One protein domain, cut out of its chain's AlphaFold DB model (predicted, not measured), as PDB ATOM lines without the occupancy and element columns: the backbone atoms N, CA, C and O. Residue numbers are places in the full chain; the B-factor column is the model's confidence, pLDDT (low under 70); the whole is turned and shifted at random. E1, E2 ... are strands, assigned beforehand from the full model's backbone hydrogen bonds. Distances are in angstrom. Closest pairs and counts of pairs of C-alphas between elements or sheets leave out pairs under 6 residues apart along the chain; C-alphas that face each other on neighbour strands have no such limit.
ATOM      1  N   LYS A 208     158.846 207.316 134.429       65.12
ATOM      2  CA  LYS A 208     159.542 207.311 135.719       65.12
ATOM      3  C   LYS A 208     160.393 206.054 135.862       65.12
ATOM      4  O   LYS A 208     159.894 204.937 135.815       65.12
ATOM      5  N   TYR A 209     161.685 206.252 136.092       67.81
ATOM      6  CA  TYR A 209     162.639 205.206 136.438       67.81
ATOM      7  C   TYR A 209     163.224 205.529 137.806       67.81
ATOM      8  O   TYR A 209     163.671 206.648 138.034       67.81
ATOM      9  N   THR A 210     163.200 204.611 138.764       67.56
ATOM     10  CA  THR A 210     163.782 204.867 140.088       67.56
ATOM     11  C   THR A 210     164.411 203.600 140.637       67.56
ATOM     12  O   THR A 210     163.783 202.548 140.640       67.56
ATOM     13  N   ILE A 211     165.635 203.726 141.144       76.00
ATOM     14  CA  ILE A 211     166.298 202.711 141.961       76.00
ATOM     15  C   ILE A 211     166.392 203.277 143.373       76.00
ATOM     16  O   ILE A 211     166.909 204.380 143.558       76.00
ATOM     17  N   LYS A 212     165.889 202.540 144.367       79.50
ATOM     18  CA  LYS A 212     165.942 202.918 145.784       79.50
ATOM     19  C   LYS A 212     166.399 201.724 146.615       79.50
ATOM     20  O   LYS A 212     165.732 200.696 146.633       79.50
ATOM     21  N   VAL A 213     167.485 201.903 147.355       78.12
ATOM     22  CA  VAL A 213     167.878 201.040 148.471       78.12
ATOM     23  C   VAL A 213     167.616 201.823 149.751       78.12
ATOM     24  O   VAL A 213     168.056 202.964 149.876       78.12
ATOM     25  N   ASP A 214     166.859 201.239 150.674       75.00
ATOM     26  CA  ASP A 214     166.544 201.822 151.979       75.00
ATOM     27  C   ASP A 214     166.982 200.842 153.059       75.00
ATOM     28  O   ASP A 214     166.560 199.683 153.053       75.00
ATOM     29  N   LEU A 215     167.843 201.299 153.961       68.88
ATOM     30  CA  LEU A 215     168.240 200.547 155.139       68.88
ATOM     31  C   LEU A 215     168.065 201.444 156.362       68.88
ATOM     32  O   LEU A 215     168.856 202.357 156.589       68.88
ATOM     33  N   ASN A 216     167.034 201.169 157.162       78.38
ATOM     34  CA  ASN A 216     166.746 201.884 158.409       78.38
ATOM     35  C   ASN A 216     166.677 203.419 158.250       78.38
ATOM     36  O   ASN A 216     167.145 204.151 159.119       78.38
ATOM     37  N   GLY A 217     166.112 203.920 157.145       74.50
ATOM     38  CA  GLY A 217     165.958 205.359 156.898       74.50
ATOM     39  C   GLY A 217     167.149 206.016 156.196       74.50
ATOM     40  O   GLY A 217     167.043 207.173 155.781       74.50
ATOM     41  N   HIS A 218     168.242 205.281 155.984       76.12
ATOM     42  CA  HIS A 218     169.326 205.686 155.099       76.12
ATOM     43  C   HIS A 218     169.021 205.208 153.683       76.12
ATOM     44  O   HIS A 218     169.001 204.010 153.394       76.12
ATOM     45  N   VAL A 219     168.758 206.164 152.798       74.56
ATOM     46  CA  VAL A 219     168.381 205.893 151.411       74.56
ATOM     47  C   VAL A 219     169.574 206.146 150.498       74.56
ATOM     48  O   VAL A 219     170.211 207.190 150.601       74.56
ATOM     49  N   SER A 220     169.839 205.223 149.574       82.56
ATOM     50  CA  SER A 220     170.715 205.440 148.421       82.56
ATOM     51  C   SER A 220     169.969 205.069 147.146       82.56
ATOM     52  O   SER A 220     169.381 203.991 147.046       82.56
ATOM     53  N   GLY A 221     169.945 205.973 146.175       84.00
ATOM     54  CA  GLY A 221     169.218 205.748 144.936       84.00
ATOM     55  C   GLY A 221     169.212 206.947 144.004       84.00
ATOM     56  O   GLY A 221     169.619 208.052 144.378       84.00
ATOM     57  N   PHE A 222     168.710 206.726 142.794       84.69
ATOM     58  CA  PHE A 222     168.467 207.787 141.826       84.69
ATOM     59  C   PHE A 222     167.128 207.599 141.114       84.69
ATOM     60  O   PHE A 222     166.636 206.480 140.965       84.69
ATOM     61  N   GLY A 223     166.542 208.712 140.681       83.00
ATOM     62  CA  GLY A 223     165.300 208.759 139.926       83.00
ATOM     63  C   GLY A 223     165.454 209.582 138.653       83.00
ATOM     64  O   GLY A 223     166.035 210.665 138.687       83.00
ATOM     65  N   LEU A 224     164.919 209.064 137.552       80.44
ATOM     66  CA  LEU A 224     164.676 209.767 136.300       80.44
ATOM     67  C   LEU A 224     163.166 209.945 136.169       80.44
ATOM     68  O   LEU A 224     162.413 208.982 136.317       80.44
ATOM     69  N   MET A 225     162.721 211.160 135.896       79.31
ATOM     70  CA  MET A 225     161.318 211.459 135.622       79.31
ATOM     71  C   MET A 225     161.243 212.413 134.436       79.31
ATOM     72  O   MET A 225     162.035 213.351 134.348       79.31
ATOM     73  N   SER A 226     160.308 212.166 133.528       73.94
ATOM     74  CA  SER A 226     159.942 213.101 132.470       73.94
ATOM     75  C   SER A 226     158.445 213.338 132.552       73.94
ATOM     76  O   SER A 226     157.666 212.405 132.357       73.94
ATOM     77  N   GLU A 227     158.055 214.571 132.860       74.19
ATOM     78  CA  GLU A 227     156.661 214.952 133.086       74.19
ATOM     79  C   GLU A 227     156.271 216.093 132.142       74.19
ATOM     80  O   GLU A 227     157.049 217.021 131.907       74.19
ATOM     81  N   ALA A 228     155.061 216.032 131.590       69.00
ATOM     82  CA  ALA A 228     154.486 217.145 130.845       69.00
ATOM     83  C   ALA A 228     153.818 218.110 131.834       69.00
ATOM     84  O   ALA A 228     152.697 217.876 132.277       69.00
ATOM     85  N   ASN A 229     154.497 219.207 132.172       66.44
ATOM     86  CA  ASN A 229     153.940 220.262 133.010       66.44
ATOM     87  C   ASN A 229     153.406 221.390 132.116       66.44
ATOM     88  O   ASN A 229     154.180 222.153 131.537       66.44
ATOM     89  N   ASN A 230     152.081 221.476 131.972       65.75
ATOM     90  CA  ASN A 230     151.402 222.562 131.254       65.75
ATOM     91  C   ASN A 230     151.930 222.807 129.814       65.75
ATOM     92  O   ASN A 230     152.080 223.947 129.379       65.75
ATOM     93  N   GLY A 231     152.257 221.732 129.081       69.12
ATOM     94  CA  GLY A 231     152.769 221.781 127.700       69.12
ATOM     95  C   GLY A 231     154.297 221.825 127.554       69.12
ATOM     96  O   GLY A 231     154.793 221.590 126.455       69.12
ATOM     97  N   ALA A 232     155.052 222.045 128.637       72.69
ATOM     98  CA  ALA A 232     156.510 221.928 128.651       72.69
ATOM     99  C   ALA A 232     156.937 220.601 129.296       72.69
ATOM    100  O   ALA A 232     156.547 220.282 130.420       72.69
ATOM    101  N   THR A 233     157.744 219.811 128.589       77.81
ATOM    102  CA  THR A 233     158.331 218.589 129.149       77.81
ATOM    103  C   THR A 233     159.492 218.954 130.068       77.81
ATOM    104  O   THR A 233     160.461 219.569 129.627       77.81
ATOM    105  N   VAL A 234     159.412 218.556 131.335       80.62
ATOM    106  CA  VAL A 234     160.498 218.708 132.308       80.62
ATOM    107  C   VAL A 234     161.099 217.335 132.572       80.62
ATOM    108  O   VAL A 234     160.406 216.423 133.019       80.62
ATOM    109  N   SER A 235     162.392 217.187 132.282       81.62
ATOM    110  CA  SER A 235     163.183 216.015 132.657       81.62
ATOM    111  C   SER A 235     163.966 216.307 133.929       81.62
ATOM    112  O   SER A 235     164.665 217.314 134.013       81.62
ATOM    113  N   THR A 236     163.883 215.407 134.899       80.69
ATOM    114  CA  THR A 236     164.541 215.552 136.194       80.69
ATOM    115  C   THR A 236     165.344 214.295 136.512       80.69
ATOM    116  O   THR A 236     164.836 213.176 136.418       80.69
ATOM    117  N   PHE A 237     166.599 214.497 136.918       86.25
ATOM    118  CA  PHE A 237     167.466 213.477 137.503       86.25
ATOM    119  C   PHE A 237     167.754 213.850 138.957       86.25
ATOM    120  O   PHE A 237     168.370 214.880 139.227       86.25
ATOM    121  N   ILE A 238     167.293 213.027 139.898       86.06
ATOM    122  CA  ILE A 238     167.490 213.248 141.336       86.06
ATOM    123  C   ILE A 238     168.291 212.091 141.911       86.06
ATOM    124  O   ILE A 238     167.905 210.934 141.770       86.06
ATOM    125  N   VAL A 239     169.360 212.416 142.636       90.50
ATOM    126  CA  VAL A 239     170.095 211.470 143.480       90.50
ATOM    127  C   VAL A 239     169.715 211.733 144.934       90.50
ATOM    128  O   VAL A 239     169.839 212.860 145.413       90.50
ATOM    129  N   ARG A 240     169.259 210.698 145.648       86.12
ATOM    130  CA  ARG A 240     168.970 210.769 147.086       86.12
ATOM    131  C   ARG A 240     169.937 209.858 147.829       86.12
ATOM    132  O   ARG A 240     169.830 208.638 147.730       86.12
ATOM    133  N   ALA A 241     170.884 210.471 148.531       89.31
ATOM    134  CA  ALA A 241     171.915 209.783 149.297       89.31
ATOM    135  C   ALA A 241     172.445 210.661 150.443       89.31
ATOM    136  O   ALA A 241     172.482 211.887 150.326       89.31
ATOM    137  N   ASP A 242     172.944 210.032 151.510       86.12
ATOM    138  CA  ASP A 242     173.730 210.719 152.555       86.12
ATOM    139  C   ASP A 242     175.125 211.139 152.064       86.12
ATOM    140  O   ASP A 242     175.810 211.962 152.680       86.12
ATOM    141  N   ARG A 243     175.592 210.505 150.984       87.50
ATOM    142  CA  ARG A 243     176.875 210.756 150.330       87.50
ATOM    143  C   ARG A 243     176.774 210.369 148.858       87.50
ATOM    144  O   ARG A 243     176.489 209.213 148.555       87.50
ATOM    145  N   PHE A 244     177.079 211.302 147.965       92.75
ATOM    146  CA  PHE A 244     177.290 211.026 146.542       92.75
ATOM    147  C   PHE A 244     178.753 211.300 146.208       92.75
ATOM    148  O   PHE A 244     179.253 212.370 146.535       92.75
ATOM    149  N   ALA A 245     179.464 210.330 145.639       92.25
ATOM    150  CA  ALA A 245     180.909 210.409 145.471       92.25
ATOM    151  C   ALA A 245     181.383 209.687 144.210       92.25
ATOM    152  O   ALA A 245     180.847 208.637 143.861       92.25
ATOM    153  N   ILE A 246     182.429 210.224 143.583       90.56
ATOM    154  CA  ILE A 246     183.189 209.555 142.524       90.56
ATOM    155  C   ILE A 246     184.510 209.118 143.150       90.56
ATOM    156  O   ILE A 246     185.247 209.956 143.665       90.56
ATOM    157  N   GLY A 247     184.787 207.814 143.144       88.38
ATOM    158  CA  GLY A 247     186.000 207.228 143.714       88.38
ATOM    159  C   GLY A 247     186.679 206.273 142.740       88.38
ATOM    160  O   GLY A 247     186.044 205.754 141.821       88.38
ATOM    161  N   SER A 248     187.979 206.050 142.932       84.56
ATOM    162  CA  SER A 248     188.727 205.109 142.095       84.56
ATOM    163  C   SER A 248     188.328 203.661 142.408       84.56
ATOM    164  O   SER A 248     188.336 203.279 143.580       84.56
ATOM    165  N   PRO A 249     188.055 202.816 141.396       80.06
ATOM    166  CA  PRO A 249     187.786 201.396 141.620       80.06
ATOM    167  C   PRO A 249     189.029 200.624 142.097       80.06
ATOM    168  O   PRO A 249     188.893 199.579 142.723       80.06
ATOM    169  N   ASN A 250     190.235 201.147 141.832       79.25
ATOM    170  CA  ASN A 250     191.509 200.466 142.091       79.25
ATOM    171  C   ASN A 250     192.243 200.984 143.343       79.25
ATOM    172  O   ASN A 250     193.175 200.340 143.809       79.25
ATOM    173  N   ASN A 251     191.834 202.136 143.891       66.31
ATOM    174  CA  ASN A 251     192.376 202.732 145.117       66.31
ATOM    175  C   ASN A 251     191.203 203.191 145.994       66.31
ATOM    176  O   ASN A 251     190.719 204.314 145.852       66.31
ATOM    177  N   GLY A 252     190.744 202.318 146.895       63.03
ATOM    178  CA  GLY A 252     189.488 202.481 147.644       63.03
ATOM    179  C   GLY A 252     189.406 203.676 148.607       63.03
ATOM    180  O   GLY A 252     188.365 203.891 149.223       63.03
ATOM    181  N   THR A 253     190.476 204.459 148.752       75.75
ATOM    182  CA  THR A 253     190.540 205.643 149.621       75.75
ATOM    183  C   THR A 253     190.428 206.971 148.874       75.75
ATOM    184  O   THR A 253     190.075 207.971 149.498       75.75
ATOM    185  N   ALA A 254     190.685 207.011 147.562       82.44
ATOM    186  CA  ALA A 254     190.674 208.255 146.791       82.44
ATOM    187  C   ALA A 254     189.256 208.608 146.317       82.44
ATOM    188  O   ALA A 254     188.643 207.861 145.549       82.44
ATOM    189  N   VAL A 255     188.747 209.762 146.764       88.75
ATOM    190  CA  VAL A 255     187.415 210.283 146.417       88.75
ATOM    191  C   VAL A 255     187.530 211.755 145.996       88.75
ATOM    192  O   VAL A 255     187.288 212.638 146.819       88.75
ATOM    193  N   PRO A 256     187.905 212.034 144.732       90.81
ATOM    194  CA  PRO A 256     188.168 213.394 144.252       90.81
ATOM    195  C   PRO A 256     186.929 214.293 144.178       90.81
ATOM    196  O   PRO A 256     187.063 215.515 144.139       90.81
ATOM    197  N   PHE A 257     185.726 213.713 144.151       94.38
ATOM    198  CA  PHE A 257     184.462 214.447 144.175       94.38
ATOM    199  C   PHE A 257     183.514 213.812 145.185       94.38
ATOM    200  O   PHE A 257     183.225 212.614 145.099       94.38
ATOM    201  N   VAL A 258     182.994 214.608 146.118       93.56
ATOM    202  CA  VAL A 258     181.989 214.158 147.084       93.56
ATOM    203  C   VAL A 258     181.012 215.267 147.449       93.56
ATOM    204  O   VAL A 258     181.382 216.425 147.621       93.56
ATOM    205  N   VAL A 259     179.750 214.890 147.615       95.12
ATOM    206  CA  VAL A 259     178.684 215.728 148.155       95.12
ATOM    207  C   VAL A 259     178.264 215.169 149.507       95.12
ATOM    208  O   VAL A 259     177.908 213.989 149.608       95.12
ATOM    209  N   TYR A 260     178.284 216.021 150.530       93.19
ATOM    210  CA  TYR A 260     177.728 215.728 151.850       93.19
ATOM    211  C   TYR A 260     176.435 216.508 152.054       93.19
ATOM    212  O   TYR A 260     176.383 217.714 151.813       93.19
ATOM    213  N   THR A 261     175.394 215.822 152.517       92.19
ATOM    214  CA  THR A 261     174.071 216.412 152.781       92.19
ATOM    215  C   THR A 261     173.843 216.725 154.261       92.19
ATOM    216  O   THR A 261     172.909 217.446 154.601       92.19
ATOM    217  N   THR A 262     174.719 216.239 155.144       91.88
ATOM    218  CA  THR A 262     174.717 216.487 156.593       91.88
ATOM    219  C   THR A 262     176.144 216.745 157.097       91.88
ATOM    220  O   THR A 262     177.100 216.335 156.430       91.88
ATOM    221  N   PRO A 263     176.326 217.422 158.250       92.56
ATOM    222  CA  PRO A 263     177.646 217.595 158.852       92.56
ATOM    223  C   PRO A 263     178.330 216.253 159.147       92.56
ATOM    224  O   PRO A 263     177.693 215.311 159.624       92.56
ATOM    225  N   ARG A 264     179.638 216.153 158.889       86.81
ATOM    226  CA  ARG A 264     180.424 214.916 159.048       86.81
ATOM    227  C   ARG A 264     181.740 215.199 159.757       86.81
ATOM    228  O   ARG A 264     182.422 216.157 159.421       86.81
ATOM    229  N   ASN A 265     182.131 214.327 160.682       87.12
ATOM    230  CA  ASN A 265     183.489 214.323 161.223       87.12
ATOM    231  C   ASN A 265     184.407 213.549 160.271       87.12
ATOM    232  O   ASN A 265     184.256 212.337 160.116       87.12
ATOM    233  N   LEU A 266     185.352 214.244 159.644       82.31
ATOM    234  CA  LEU A 266     186.410 213.666 158.819       82.31
ATOM    235  C   LEU A 266     187.750 213.982 159.479       82.31
ATOM    236  O   LEU A 266     188.121 215.145 159.594       82.31
ATOM    237  N   ASN A 267     188.456 212.948 159.946       80.31
ATOM    238  CA  ASN A 267     189.785 213.065 160.562       80.31
ATOM    239  C   ASN A 267     189.873 214.127 161.682       80.31
ATOM    240  O   ASN A 267     190.864 214.843 161.789       80.31
ATOM    241  N   GLY A 268     188.828 214.247 162.511       83.69
ATOM    242  CA  GLY A 268     188.769 215.218 163.614       83.69
ATOM    243  C   GLY A 268     188.267 216.617 163.233       83.69
ATOM    244  O   GLY A 268     188.149 217.468 164.110       83.69
ATOM    245  N   GLN A 269     187.921 216.856 161.964       86.56
ATOM    246  CA  GLN A 269     187.348 218.115 161.489       86.56
ATOM    247  C   GLN A 269     185.870 217.944 161.108       86.56
ATOM    248  O   GLN A 269     185.510 217.023 160.372       86.56
ATOM    249  N   ILE A 270     185.012 218.858 161.576       89.88
ATOM    250  CA  ILE A 270     183.609 218.922 161.150       89.88
ATOM    251  C   ILE A 270     183.544 219.571 159.766       89.88
ATOM    252  O   ILE A 270     183.829 220.757 159.598       89.88
ATOM    253  N   VAL A 271     183.124 218.786 158.784       89.81
ATOM    254  CA  VAL A 271     182.839 219.204 157.415       89.81
ATOM    255  C   VAL A 271     181.340 219.473 157.304       89.81
ATOM    256  O   VAL A 271     180.527 218.652 157.727       89.81
ATOM    257  N   GLN A 272     180.971 220.646 156.793       93.25
ATOM    258  CA  GLN A 272     179.574 221.056 156.623       93.25
ATOM    259  C   GLN A 272     178.962 220.428 155.356       93.25
ATOM    260  O   GLN A 272     179.690 219.904 154.514       93.25
ATOM    261  N   PRO A 273     177.630 220.455 155.187       94.06
ATOM    262  CA  PRO A 273     177.016 220.079 153.920       94.06
ATOM    263  C   PRO A 273     177.566 220.923 152.765       94.06
ATOM    264  O   PRO A 273     177.694 222.143 152.885       94.06
ATOM    265  N   GLY A 274     177.891 220.282 151.646       93.25
ATOM    266  CA  GLY A 274     178.519 220.951 150.512       93.25
ATOM    267  C   GLY A 274     179.105 219.994 149.479       93.25
ATOM    268  O   GLY A 274     179.151 218.777 149.683       93.25
ATOM    269  N   VAL A 275     179.547 220.576 148.363       94.94
ATOM    270  CA  VAL A 275     180.317 219.893 147.319       94.94
ATOM    271  C   VAL A 275     181.798 220.102 147.605       94.94
ATOM    272  O   VAL A 275     182.250 221.238 147.748       94.94
ATOM    273  N   TYR A 276     182.544 219.008 147.664       92.50
ATOM    274  CA  TYR A 276     183.979 218.992 147.900       92.50
ATOM    275  C   TYR A 276     184.673 218.374 146.694       92.50
ATOM    276  O   TYR A 276     184.301 217.288 146.240       92.50
ATOM    277  N   ILE A 277     185.666 219.094 146.178       93.44
ATOM    278  CA  ILE A 277     186.433 218.719 144.996       93.44
ATOM    279  C   ILE A 277     187.911 218.812 145.363       93.44
ATOM    280  O   ILE A 277     188.362 219.859 145.820       93.44
ATOM    281  N   GLU A 278     188.654 217.723 145.181       91.06
ATOM    282  CA  GLU A 278     190.096 217.673 145.463       91.06
ATOM    283  C   GLU A 278     190.896 218.528 144.469       91.06
ATOM    284  O   GLU A 278     191.844 219.214 144.842       91.06
TER     285      GLU A 278
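Overview. This is residues 208 to 278 of the 423 residues of an uncharacterized protein of Comamonas odontotermitis (UniProt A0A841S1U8). A long, twisted sheet of three strands, E1, E2 and E3, makes one lobe, and E3 leads at a sharp corner into a second, smaller lobe. That second lobe is a short three-stranded sheet, E4, E5 and E8, with the small hairpin of E6 and E7 reached from E5 and leading back to E8; the far tips of the two lobes, residues 228 to 233 and 265 to 270, stick out. The printed part has 71 residues with no named helix and eight named strands, E1 to E8 in order along the chain, and its class is all strand. The sheets have the orders E1 - E2 - E3, E4 - E5 - E8 and E6 - E7, each antiparallel. The whole is loose and elongated, with a radius of gyration of the C-alphas of 15.8 A and spans of 50 by 28 by 21 A.

Along the chain. E2, residues 218 to 229, is the longest strand by residues and measures 30.6 A. E1, residues 208 to 215, begins at C-alpha 208 at (159.542, 207.311, 135.719) and measures 22.3 A. E3, residues 232 to 240, measures 24.9 A and ends at C-alpha 240 at (168.970, 210.769, 147.086). E4 is residues 243 to 246, E5 residues 257 to 260, E6 residues 264 to 266 and E7 residues 269 to 271. E8, residues 274 to 277, ends at C-alpha 277 at (186.433, 218.719, 144.996).

Arrangement. E1, E2 and E3 form a meander, each strand the antiparallel neighbour of the one before, with E2 the inner strand. E1 and E2 are a hairpin at 162 degrees, with N 213 and O 220 2.8 A apart, within hydrogen-bond range. E2 and E3 are a hairpin at 179 degrees, with N 223 and O 238 at 2.8 A. E2 bends by 61 degrees at residue 221. E3 runs on into E4 across a break of 2 residues, at 96 degrees; the two meet only through their link. E2 and E4 are only just apart, with their closest C-alphas at 8.4 A. E4 and E5 are a hairpin at 178 degrees, with N 259 and O 244 at 2.8 A. On the other side of E5 is E8, antiparallel at 165 degrees, with N 276 and O 258 at 2.8 A. E5 and E6 meet only through their link. E6 and E7 are a hairpin at 136 degrees, with N 271 and O 264 at 2.8 A. E7 and E8 are apart.

Size, cuts and confidence. The C-alphas of Gly 231 and Gly 268, the two farthest apart, are 51.3 A from each other. The printed part has no cut. The link from E4 to E5 has 10 residues and is short; the other links are tight. The mean pLDDT of the printed part is 82.6, and it is under 70 at residues 208 to 210, 215, 228 to 231 and 251 to 252.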